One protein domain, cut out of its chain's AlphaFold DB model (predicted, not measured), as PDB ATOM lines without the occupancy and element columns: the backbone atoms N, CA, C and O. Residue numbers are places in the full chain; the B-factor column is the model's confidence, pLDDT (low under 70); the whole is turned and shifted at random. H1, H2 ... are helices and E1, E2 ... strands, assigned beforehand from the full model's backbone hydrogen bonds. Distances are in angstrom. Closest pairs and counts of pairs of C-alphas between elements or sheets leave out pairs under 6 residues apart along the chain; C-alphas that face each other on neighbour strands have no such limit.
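AT A GLANCE: This is residues 168 to 253 of the 262 residues of the protein "Paired_CXXCH_1 domain-containing protein" of Desulfobacterales bacterium (UniProt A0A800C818). Little regular structure: you meet mostly loops, with the short helix H1 near the middle, H2 running into the small strand E1 towards one end, and the loops of residues 168 to 187 at the other. Residues 246 to 251 stick out. The 86 printed residues include two named helices and one named strand, in the order H1, H2, E1; these hold only 13 residues, class mixed. The whole is compact, radius of gyration of the C-alphas 13.3 A, spanning 39 by 27 by 23 A.

HOW THE PARTS SIT: Start at H1, residues 205 to 210, where every O i to N i+4 pair is within hydrogen-bond range. H2, residues 228 to 231, is too short for such a pair and is apart from H1. E1, residues 232 to 234, is also apart from H1; H2 and E1 meet only through their tight link. E1 pairs with no named strand, but its residues pair antiparallel with residues 237 to 238, as do residues 181 to 182 with 185 to 186.

IN THESE COORDINATES: Find C-alpha 205 at (35.478, -13.007, -11.057); H1 runs 9.1 A from there. H2 spans 5.9 A and E1 5.5 A, ending at C-alpha 234, (47.480, -26.488, -12.891).

THE WHOLE: The C-alphas of His 170 and Gly 225 are the two farthest apart, 40.2 A. The printed part has no cut; the link H1 to H2 is long. Mean pLDDT of the printed part is 71.9, with 36 residues under 70, among them 191 to 204 and 217 to 227.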
ATOM      1  N   GLU A 168      21.031  -7.695 -14.244       89.56
ATOM      2  CA  GLU A 168      20.610  -6.462 -14.910       89.56
ATOM      3  C   GLU A 168      20.504  -6.705 -16.427       89.56
ATOM      4  O   GLU A 168      21.528  -6.744 -17.121       89.56
ATOM      5  N   PRO A 169      19.281  -6.885 -16.956       82.69
ATOM      6  CA  PRO A 169      19.063  -7.304 -18.338       82.69
ATOM      7  C   PRO A 169      19.382  -6.230 -19.388       82.69
ATOM      8  O   PRO A 169      19.587  -6.577 -20.550       82.69
ATOM      9  N   HIS A 170      19.452  -4.946 -19.021       79.56
ATOM     10  CA  HIS A 170      19.605  -3.835 -19.972       79.56
ATOM     11  C   HIS A 170      20.940  -3.089 -19.864       79.56
ATOM     12  O   HIS A 170      21.331  -2.377 -20.789       79.56
ATOM     13  N   GLY A 171      21.645  -3.225 -18.743       73.94
ATOM     14  CA  GLY A 171      22.856  -2.451 -18.440       73.94
ATOM     15  C   GLY A 171      24.117  -3.268 -18.157       73.94
ATOM     16  O   GLY A 171      25.182  -2.675 -17.916       73.94
ATOM     17  N   SER A 172      24.019  -4.600 -18.150       84.06
ATOM     18  CA  SER A 172      25.146  -5.468 -17.816       84.06
ATOM     19  C   SER A 172      26.210  -5.490 -18.921       84.06
ATOM     20  O   SER A 172      25.876  -5.505 -20.105       84.06
ATOM     21  N   PRO A 173      27.508  -5.486 -18.561       80.75
ATOM     22  CA  PRO A 173      28.592  -5.543 -19.529       80.75
ATOM     23  C   PRO A 173      29.006  -6.977 -19.891       80.75
ATOM     24  O   PRO A 173      29.961  -7.115 -20.638       80.75
ATOM     25  N   ASN A 174      28.373  -8.021 -19.339       82.12
ATOM     26  CA  ASN A 174      28.806  -9.414 -19.506       82.12
ATOM     27  C   ASN A 174      27.674 -10.336 -19.983       82.12
ATOM     28  O   ASN A 174      26.491 -10.029 -19.836       82.12
ATOM     29  N   ASN A 175      28.039 -11.516 -20.492       80.81
ATOM     30  CA  ASN A 175      27.089 -12.471 -21.078       80.81
ATOM     31  C   ASN A 175      26.155 -13.148 -20.061       80.81
ATOM     32  O   ASN A 175      25.251 -13.879 -20.462       80.81
ATOM     33  N   PHE A 176      26.377 -12.946 -18.761       81.56
ATOM     34  CA  PHE A 176      25.547 -13.487 -17.679       81.56
ATOM     35  C   PHE A 176      24.573 -12.447 -17.131       81.56
ATOM     36  O   PHE A 176      23.852 -12.715 -16.172       81.56
ATOM     37  N   LEU A 177      24.561 -11.252 -17.724       87.44
ATOM     38  CA  LEU A 177      23.736 -10.135 -17.300       87.44
ATOM     39  C   LEU A 177      23.987  -9.733 -15.839       87.44
ATOM     40  O   LEU A 177      23.106  -9.186 -15.199       87.44
ATOM     41  N   VAL A 178      25.177  -9.981 -15.282       88.62
ATOM     42  CA  VAL A 178      25.491  -9.609 -13.892       88.62
ATOM     43  C   VAL A 178      25.644  -8.093 -13.767       88.62
ATOM     44  O   VAL A 178      26.280  -7.450 -14.611       88.62
ATOM     45  N   ARG A 179      25.090  -7.514 -12.702       90.56
ATOM     46  CA  ARG A 179      25.164  -6.083 -12.383       90.56
ATOM     47  C   ARG A 179      26.603  -5.596 -12.233       90.56
ATOM     48  O   ARG A 179      27.494  -6.317 -11.804       90.56
ATOM     49  N   LYS A 180      26.829  -4.315 -12.543       88.44
ATOM     50  CA  LYS A 180      28.132  -3.641 -12.344       88.44
ATOM     51  C   LYS A 180      28.411  -3.312 -10.875       88.44
ATOM     52  O   LYS A 180      29.568  -3.144 -10.494       88.44
ATOM     53  N   LYS A 181      27.359  -3.196 -10.063       89.31
ATOM     54  CA  LYS A 181      27.417  -3.003  -8.614       89.31
ATOM     55  C   LYS A 181      26.379  -3.902  -7.942       89.31
ATOM     56  O   LYS A 181      25.265  -3.990  -8.447       89.31
ATOM     57  N   VAL A 182      26.781  -4.549  -6.853       92.69
ATOM     58  CA  VAL A 182      25.927  -5.354  -5.969       92.69
ATOM     59  C   VAL A 182      26.362  -5.077  -4.537       92.69
ATOM     60  O   VAL A 182      27.567  -5.067  -4.258       92.69
ATOM     61  N   ASN A 183      25.400  -4.846  -3.645       94.50
ATOM     62  CA  ASN A 183      25.632  -4.522  -2.235       94.50
ATOM     63  C   ASN A 183      26.684  -3.407  -2.056       94.50
ATOM     64  O   ASN A 183      27.666  -3.556  -1.321       94.50
ATOM     65  N   ASN A 184      26.540  -2.320  -2.823       92.12
ATOM     66  CA  ASN A 184      27.439  -1.161  -2.854       92.12
ATOM     67  C   ASN A 184      28.887  -1.464  -3.314       92.12
ATOM     68  O   ASN A 184      29.780  -0.614  -3.300       92.12
ATOM     69  N   GLY A 185      29.159  -2.685  -3.767       90.00
ATOM     70  CA  GLY A 185      30.463  -3.095  -4.260       90.00
ATOM     71  C   GLY A 185      30.485  -3.194  -5.777       90.00
ATOM     72  O   GLY A 185      29.604  -3.789  -6.380       90.00
ATOM     73  N   THR A 186      31.551  -2.701  -6.411       89.19
ATOM     74  CA  THR A 186      31.764  -2.939  -7.850       89.19
ATOM     75  C   THR A 186      32.012  -4.420  -8.116       89.19
ATOM     76  O   THR A 186      32.846  -5.045  -7.449       89.19
ATOM     77  N   VAL A 187      31.304  -4.960  -9.101       84.94
ATOM     78  CA  VAL A 187      31.449  -6.318  -9.623       84.94
ATOM     79  C   VAL A 187      32.105  -6.233 -10.999       84.94
ATOM     80  O   VAL A 187      31.800  -5.351 -11.798       84.94
ATOM     81  N   ALA A 188      33.040  -7.141 -11.263       76.75
ATOM     82  CA  ALA A 188      33.818  -7.177 -12.497       76.75
ATOM     83  C   ALA A 188      33.871  -8.613 -13.026       76.75
ATOM     84  O   ALA A 188      34.907  -9.272 -12.967       76.75
ATOM     85  N   VAL A 189      32.719  -9.091 -13.495       77.12
ATOM     86  CA  VAL A 189      32.602 -10.318 -14.292       77.12
ATOM     87  C   VAL A 189      32.859  -9.946 -15.750       77.12
ATOM     88  O   VAL A 189      32.212  -9.037 -16.270       77.12
ATOM     89  N   THR A 190      33.832 -10.598 -16.387       73.62
ATOM     90  CA  THR A 190      34.120 -10.416 -17.819       73.62
ATOM     91  C   THR A 190      33.082 -11.117 -18.682       73.62
ATOM     92  O   THR A 190      32.327 -11.962 -18.203       73.62
ATOM     93  N   ASP A 191      33.080 -10.815 -19.979       68.62
ATOM     94  CA  ASP A 191      32.130 -11.347 -20.959       68.62
ATOM     95  C   ASP A 191      31.957 -12.868 -20.864       68.62
ATOM     96  O   ASP A 191      30.835 -13.359 -20.908       68.62
ATOM     97  N   ASN A 192      33.037 -13.624 -20.649       66.38
ATOM     98  CA  ASN A 192      32.981 -15.087 -20.561       66.38
ATOM     99  C   ASN A 192      32.968 -15.628 -19.125       66.38
ATOM    100  O   ASN A 192      32.896 -16.839 -18.942       66.38
ATOM    101  N   GLY A 193      33.068 -14.767 -18.106       60.38
ATOM    102  CA  GLY A 193      33.078 -15.167 -16.696       60.38
ATOM    103  C   GLY A 193      34.275 -16.032 -16.281       60.38
ATOM    104  O   GLY A 193      34.286 -16.542 -15.166       60.38
ATOM    105  N   GLY A 194      35.266 -16.213 -17.159       59.50
ATOM    106  CA  GLY A 194      36.526 -16.938 -16.925       59.50
ATOM    107  C   GLY A 194      37.752 -16.028 -16.921       59.50
ATOM    108  O   GLY A 194      38.878 -16.470 -17.144       59.50
ATOM    109  N   GLY A 195      37.541 -14.723 -16.750       59.25
ATOM    110  CA  GLY A 195      38.631 -13.767 -16.668       59.25
ATOM    111  C   GLY A 195      39.298 -13.764 -15.291       59.25
ATOM    112  O   GLY A 195      38.926 -14.481 -14.359       59.25
ATOM    113  N   ALA A 196      40.342 -12.949 -15.173       59.12
ATOM    114  CA  ALA A 196      41.175 -12.875 -13.980       59.12
ATOM    115  C   ALA A 196      40.641 -11.920 -12.892       59.12
ATOM    116  O   ALA A 196      41.228 -11.786 -11.812       59.12
ATOM    117  N   GLY A 197      39.536 -11.230 -13.180       57.75
ATOM    118  CA  GLY A 197      38.934 -10.224 -12.320       57.75
ATOM    119  C   GLY A 197      39.892  -9.107 -11.897       57.75
ATOM    120  O   GLY A 197      41.018  -8.996 -12.390       57.75
ATOM    121  N   PRO A 198      39.478  -8.267 -10.934       50.44
ATOM    122  CA  PRO A 198      40.287  -7.150 -10.447       50.44
ATOM    123  C   PRO A 198      41.622  -7.540  -9.789       50.44
ATOM    124  O   PRO A 198      42.499  -6.688  -9.675       50.44
ATOM    125  N   SER A 199      41.811  -8.792  -9.346       54.25
ATOM    126  CA  SER A 199      43.105  -9.251  -8.794       54.25
ATOM    127  C   SER A 199      44.111  -9.708  -9.844       54.25
ATOM    128  O   SER A 199      45.250 -10.001  -9.476       54.25
ATOM    129  N   GLY A 200      43.719  -9.824 -11.116       54.94
ATOM    130  CA  GLY A 200      44.577 -10.408 -12.147       54.94
ATOM    131  C   GLY A 200      44.839 -11.908 -11.950       54.94
ATOM    132  O   GLY A 200      45.765 -12.440 -12.557       54.94
ATOM    133  N   LYS A 201      44.033 -12.604 -11.130       58.19
ATOM    134  CA  LYS A 201      44.087 -14.062 -10.940       58.19
ATOM    135  C   LYS A 201      42.914 -14.732 -11.653       58.19
ATOM    136  O   LYS A 201      41.771 -14.492 -11.278       58.19
ATOM    137  N   HIS A 202      43.213 -15.572 -12.646       57.94
ATOM    138  CA  HIS A 202      42.229 -16.332 -13.429       57.94
ATOM    139  C   HIS A 202      41.137 -16.976 -12.553       57.94
ATOM    140  O   HIS A 202      41.425 -17.455 -11.453       57.94
ATOM    141  N   ASP A 203      39.895 -16.940 -13.049       58.41
ATOM    142  CA  ASP A 203      38.732 -17.671 -12.527       58.41
ATOM    143  C   ASP A 203      38.209 -17.216 -11.153       58.41
ATOM    144  O   ASP A 203      37.516 -17.956 -10.458       58.41
ATOM    145  N   ARG A 204      38.506 -15.972 -10.746       67.25
ATOM    146  CA  ARG A 204      38.042 -15.396  -9.463       67.25
ATOM    147  C   ARG A 204      36.954 -14.337  -9.584       67.25
ATOM    148  O   ARG A 204      36.543 -13.779  -8.575       67.25
ATOM    149  N   GLU A 205      36.480 -14.051 -10.789       73.75
ATOM    150  CA  GLU A 205      35.478 -13.007 -11.057       73.75
ATOM    151  C   GLU A 205      34.174 -13.212 -10.288       73.75
ATOM    152  O   GLU A 205      33.655 -12.276  -9.681       73.75
ATOM    153  N   TRP A 206      33.718 -14.459 -10.214       76.06
ATOM    154  CA  TRP A 206      32.527 -14.851  -9.468       76.06
ATOM    155  C   TRP A 206      32.695 -14.711  -7.955       76.06
ATOM    156  O   TRP A 206      31.763 -14.281  -7.283       76.06
ATOM    157  N   LEU A 207      33.906 -14.920  -7.423       74.06
ATOM    158  CA  LEU A 207      34.192 -14.638  -6.012       74.06
ATOM    159  C   LEU A 207      34.010 -13.152  -5.682       74.06
ATOM    160  O   LEU A 207      33.675 -12.816  -4.554       74.06
ATOM    161  N   TYR A 208      34.196 -12.239  -6.639       77.00
ATOM    162  CA  TYR A 208      33.922 -10.822  -6.385       77.00
ATOM    163  C   TYR A 208      32.438 -10.502  -6.321       77.00
ATOM    164  O   TYR A 208      32.086  -9.570  -5.602       77.00
ATOM    165  N   LEU A 209      31.599 -11.232  -7.063       84.75
ATOM    166  CA  LEU A 209      30.147 -11.118  -6.974       84.75
ATOM    167  C   LEU A 209      29.655 -11.703  -5.648       84.75
ATOM    168  O   LEU A 209      29.063 -10.980  -4.853       84.75
ATOM    169  N   CYS A 210      29.967 -12.971  -5.364       83.50
ATOM    170  CA  CYS A 210      29.581 -13.618  -4.106       83.50
ATOM    171  C   CYS A 210      30.120 -12.830  -2.902       83.50
ATOM    172  O   CYS A 210      29.441 -12.671  -1.891       83.50
ATOM    173  N   GLY A 211      31.315 -12.247  -3.050       83.00
ATOM    174  CA  GLY A 211      32.030 -11.523  -2.002       83.00
ATOM    175  C   GLY A 211      31.389 -10.197  -1.620       83.00
ATOM    176  O   GLY A 211      31.891  -9.489  -0.749       83.00
ATOM    177  N   LYS A 212      30.312  -9.813  -2.313       89.50
ATOM    178  CA  LYS A 212      29.500  -8.653  -1.953       89.50
ATOM    179  C   LYS A 212      28.587  -8.950  -0.782       89.50
ATOM    180  O   LYS A 212      28.356  -8.050   0.014       89.50
ATOM    181  N   CYS A 213      28.136 -10.191  -0.647       89.81
ATOM    182  CA  CYS A 213      27.237 -10.607   0.426       89.81
ATOM    183  C   CYS A 213      27.894 -11.610   1.383       89.81
ATOM    184  O   CYS A 213      27.431 -11.749   2.507       89.81
ATOM    185  N   HIS A 214      28.990 -12.248   0.966       84.38
ATOM    186  CA  HIS A 214      29.744 -13.235   1.736       84.38
ATOM    187  C   HIS A 214      31.164 -12.727   2.040       84.38
ATOM    188  O   HIS A 214      31.875 -12.249   1.157       84.38
ATOM    189  N   SER A 215      31.600 -12.818   3.288       78.25
ATOM    190  CA  SER A 215      32.894 -12.335   3.790       78.25
ATOM    191  C   SER A 215      33.976 -13.421   3.830       78.25
ATOM    192  O   SER A 215      35.171 -13.112   3.821       78.25
ATOM    193  N   ASN A 216      33.585 -14.692   3.795       70.94
ATOM    194  CA  ASN A 216      34.432 -15.869   3.829       70.94
ATOM    195  C   ASN A 216      34.227 -16.750   2.591       70.94
ATOM    196  O   ASN A 216      33.651 -17.832   2.623       70.94
ATOM    197  N   LEU A 217      34.822 -16.310   1.488       66.25
ATOM    198  CA  LEU A 217      34.896 -17.094   0.254       66.25
ATOM    199  C   LEU A 217      36.186 -17.907   0.120       66.25
ATOM    200  O   LEU A 217      36.489 -18.458  -0.942       66.25
ATOM    201  N   VAL A 218      37.009 -17.933   1.168       52.78
ATOM    202  CA  VAL A 218      38.331 -18.544   1.104       52.78
ATOM    203  C   VAL A 218      38.211 -20.014   1.474       52.78
ATOM    204  O   VAL A 218      38.036 -20.365   2.634       52.78
ATOM    205  N   ASN A 219      38.398 -20.881   0.479       59.12
ATOM    206  CA  ASN A 219      38.489 -22.331   0.653       59.12
ATOM    207  C   ASN A 219      37.291 -23.021   1.328       59.12
ATOM    208  O   ASN A 219      37.532 -23.950   2.105       59.12
ATOM    209  N   PRO A 220      36.026 -22.696   0.988       57.38
ATOM    210  CA  PRO A 220      34.896 -23.484   1.495       57.38
ATOM    211  C   PRO A 220      35.086 -24.982   1.185       57.38
ATOM    212  O   PRO A 220      34.718 -25.854   1.969       57.38
ATOM    213  N   HIS A 221      35.791 -25.279   0.086       63.84
ATOM    214  CA  HIS A 221      36.038 -26.636  -0.368       63.84
ATOM    215  C   HIS A 221      37.266 -27.348   0.227       63.84
ATOM    216  O   HIS A 221      37.257 -28.577   0.242       63.84
ATOM    217  N   HIS A 222      38.282 -26.667   0.782       64.44
ATOM    218  CA  HIS A 222      39.416 -27.397   1.397       64.44
ATOM    219  C   HIS A 222      39.023 -28.121   2.687       64.44
ATOM    220  O   HIS A 222      39.675 -29.089   3.070       64.44
ATOM    221  N   SER A 223      37.954 -27.674   3.342       58.34
ATOM    222  CA  SER A 223      37.336 -28.352   4.483       58.34
ATOM    223  C   SER A 223      36.236 -29.343   4.087       58.34
ATOM    224  O   SER A 223      35.825 -30.137   4.924       58.34
ATOM    225  N   SER A 224      35.771 -29.323   2.831       60.66
ATOM    226  CA  SER A 224      34.623 -30.120   2.354       60.66
ATOM    227  C   SER A 224      34.961 -31.561   1.943       60.66
ATOM    228  O   SER A 224      34.077 -32.321   1.566       60.66
ATOM    229  N   GLY A 225      36.244 -31.943   1.970       60.75
ATOM    230  CA  GLY A 225      36.700 -33.258   1.505       60.75
ATOM    231  C   GLY A 225      36.890 -33.374  -0.013       60.75
ATOM    232  O   GLY A 225      37.308 -34.430  -0.487       60.75
ATOM    233  N   LEU A 226      36.656 -32.302  -0.780       67.38
ATOM    234  CA  LEU A 226      37.004 -32.252  -2.201       67.38
ATOM    235  C   LEU A 226      38.525 -32.371  -2.398       67.38
ATOM    236  O   LEU A 226      39.316 -31.655  -1.781       67.38
ATOM    237  N   GLY A 227      38.943 -33.287  -3.277       68.25
ATOM    238  CA  GLY A 227      40.351 -33.475  -3.619       68.25
ATOM    239  C   GLY A 227      40.930 -32.261  -4.351       68.25
ATOM    240  O   GLY A 227      40.239 -31.606  -5.128       68.25
ATOM    241  N   CYS A 228      42.225 -31.982  -4.164       71.81
ATOM    242  CA  CYS A 228      42.868 -30.792  -4.736       71.81
ATOM    243  C   CYS A 228      42.675 -30.690  -6.261       71.81
ATOM    244  O   CYS A 228      42.403 -29.613  -6.778       71.81
ATOM    245  N   GLY A 229      42.747 -31.813  -6.985       73.19
ATOM    246  CA  GLY A 229      42.568 -31.851  -8.442       73.19
ATOM    247  C   GLY A 229      41.156 -31.505  -8.936       73.19
ATOM    248  O   GLY A 229      40.992 -31.220 -10.119       73.19
ATOM    249  N   SER A 230      40.145 -31.486  -8.059       72.62
ATOM    250  CA  SER A 230      38.780 -31.071  -8.414       72.62
ATOM    251  C   SER A 230      38.699 -29.574  -8.719       72.62
ATOM    252  O   SER A 230      37.904 -29.152  -9.558       72.62
ATOM    253  N   CYS A 231      39.555 -28.782  -8.069       70.56
ATOM    254  CA  CYS A 231      39.617 -27.334  -8.250       70.56
ATOM    255  C   CYS A 231      40.931 -26.867  -8.889       70.56
ATOM    256  O   CYS A 231      40.928 -25.846  -9.564       70.56
ATOM    257  N   HIS A 232      42.046 -27.578  -8.706       74.44
ATOM    258  CA  HIS A 232      43.355 -27.214  -9.254       74.44
ATOM    259  C   HIS A 232      43.622 -27.951 -10.574       74.44
ATOM    260  O   HIS A 232      43.924 -29.144 -10.569       74.44
ATOM    261  N   ILE A 233      43.567 -27.229 -11.697       76.38
ATOM    262  CA  ILE A 233      43.829 -27.765 -13.051       76.38
ATOM    263  C   ILE A 233      45.250 -27.446 -13.563       76.38
ATOM    264  O   ILE A 233      45.611 -27.780 -14.688       76.38
ATOM    265  N   GLY A 234      46.067 -26.828 -12.710       69.56
ATOM    266  CA  GLY A 234      47.480 -26.488 -12.891       69.56
ATOM    267  C   GLY A 234      47.862 -25.437 -11.845       69.56
ATOM    268  O   GLY A 234      46.985 -24.768 -11.326       69.56
ATOM    269  N   ASP A 235      49.127 -25.258 -11.479       57.69
ATOM    270  CA  ASP A 235      49.517 -24.104 -10.645       57.69
ATOM    271  C   ASP A 235      49.861 -22.929 -11.580       57.69
ATOM    272  O   ASP A 235      50.771 -23.102 -12.399       57.69
ATOM    273  N   PRO A 236      49.156 -21.773 -11.564       61.56
ATOM    274  CA  PRO A 236      48.135 -21.290 -10.619       61.56
ATOM    275  C   PRO A 236      46.686 -21.315 -11.170       61.56
ATOM    276  O   PRO A 236      45.883 -20.443 -10.834       61.56
ATOM    277  N   MET A 237      46.360 -22.240 -12.075       68.19
ATOM    278  CA  MET A 237      45.062 -22.342 -12.752       68.19
ATOM    279  C   MET A 237      44.029 -23.134 -11.941       68.19
ATOM    280  O   MET A 237      44.241 -24.285 -11.546       68.19
ATOM    281  N   TYR A 238      42.860 -22.529 -11.757       70.88
ATOM    282  CA  TYR A 238      41.745 -23.125 -11.035       70.88
ATOM    283  C   TYR A 238      40.589 -23.412 -11.988       70.88
ATOM    284  O   TYR A 238      40.471 -22.797 -13.041       70.88
ATOM    285  N   ARG A 239      39.727 -24.357 -11.622       71.62
ATOM    286  CA  ARG A 239      38.435 -24.524 -12.282       71.62
ATOM    287  C   ARG A 239      37.561 -23.299 -12.001       71.62
ATOM    288  O   ARG A 239      37.575 -22.776 -10.885       71.62
ATOM    289  N   ASN A 240      36.785 -22.877 -12.994       68.75
ATOM    290  CA  ASN A 240      35.820 -21.802 -12.828       68.75
ATOM    291  C   ASN A 240      34.749 -22.182 -11.799       68.75
ATOM    292  O   ASN A 240      34.232 -23.298 -11.831       68.75
ATOM    293  N   CYS A 241      34.384 -21.254 -10.912       69.12
ATOM    294  CA  CYS A 241      33.311 -21.471  -9.942       69.12
ATOM    295  C   CYS A 241      32.005 -21.897 -10.631       69.12
ATOM    296  O   CYS A 241      31.317 -22.773 -10.123       69.12
ATOM    297  N   MET A 242      31.706 -21.343 -11.809       70.12
ATOM    298  CA  MET A 242      30.482 -21.617 -12.570       70.12
ATOM    299  C   MET A 242      30.438 -22.994 -13.225       70.12
ATOM    300  O   MET A 242      29.377 -23.388 -13.690       70.12
ATOM    301  N   ASP A 243      31.540 -23.746 -13.248       70.19
ATOM    302  CA  ASP A 243      31.485 -25.157 -13.654       70.19
ATOM    303  C   ASP A 243      30.709 -25.999 -12.626       70.19
ATOM    304  O   ASP A 243      30.268 -27.103 -12.933       70.19
ATOM    305  N   CYS A 244      30.577 -25.478 -11.403       70.12
ATOM    306  CA  CYS A 244      30.038 -26.169 -10.239       70.12
ATOM    307  C   CYS A 244      28.935 -25.370  -9.519       70.12
ATOM    308  O   CYS A 244      28.088 -25.954  -8.861       70.12
ATOM    309  N   HIS A 245      28.919 -24.043  -9.616       71.88
ATOM    310  CA  HIS A 245      27.972 -23.177  -8.910       71.88
ATOM    311  C   HIS A 245      27.166 -22.374  -9.923       71.88
ATOM    312  O   HIS A 245      27.468 -21.218 -10.208       71.88
ATOM    313  N   TYR A 246      26.161 -23.015 -10.505       76.06
ATOM    314  CA  TYR A 246      25.242 -22.417 -11.464       76.06
ATOM    315  C   TYR A 246      23.810 -22.854 -11.140       76.06
ATOM    316  O   TYR A 246      23.609 -23.897 -10.519       76.06
ATOM    317  N   HIS A 247      22.828 -22.061 -11.568       78.69
ATOM    318  CA  HIS A 247      21.412 -22.385 -11.378       78.69
ATOM    319  C   HIS A 247      21.047 -23.739 -11.990       78.69
ATOM    320  O   HIS A 247      21.463 -24.045 -13.110       78.69
ATOM    321  N   GLY A 248      20.269 -24.533 -11.260       71.31
ATOM    322  CA  GLY A 248      19.880 -25.881 -11.662       71.31
ATOM    323  C   GLY A 248      20.987 -26.930 -11.545       71.31
ATOM    324  O   GLY A 248      20.818 -28.029 -12.073       71.31
ATOM    325  N   ASN A 249      22.116 -26.632 -10.888       68.19
ATOM    326  CA  ASN A 249      23.086 -27.664 -10.540       68.19
ATOM    327  C   ASN A 249      22.696 -28.383  -9.241       68.19
ATOM    328  O   ASN A 249      22.689 -27.772  -8.177       68.19
ATOM    329  N   SER A 250      22.465 -29.692  -9.316       59.69
ATOM    330  CA  SER A 250      22.257 -30.562  -8.151       59.69
ATOM    331  C   SER A 250      23.543 -31.194  -7.607       59.69
ATOM    332  O   SER A 250      23.528 -31.765  -6.519       59.69
ATOM    333  N   ASP A 251      24.650 -31.133  -8.357       50.12
ATOM    334  CA  ASP A 251      25.750 -32.095  -8.207       50.12
ATOM    335  C   ASP A 251      26.960 -31.573  -7.417       50.12
ATOM    336  O   ASP A 251      27.787 -32.371  -6.975       50.12
ATOM    337  N   VAL A 252      27.120 -30.252  -7.241       49.31
ATOM    338  CA  VAL A 252      28.351 -29.676  -6.645       49.31
ATOM    339  C   VAL A 252      28.091 -28.714  -5.483       49.31
ATOM    340  O   VAL A 252      28.913 -27.867  -5.139       49.31
ATOM    341  N   ASP A 253      26.985 -28.919  -4.777       45.78
ATOM    342  CA  ASP A 253      26.789 -28.338  -3.456       45.78
ATOM    343  C   ASP A 253      27.349 -29.274  -2.387       45.78
ATOM    344  O   ASP A 253      26.652 -30.088  -1.788       45.78
TER     345      ASP A 253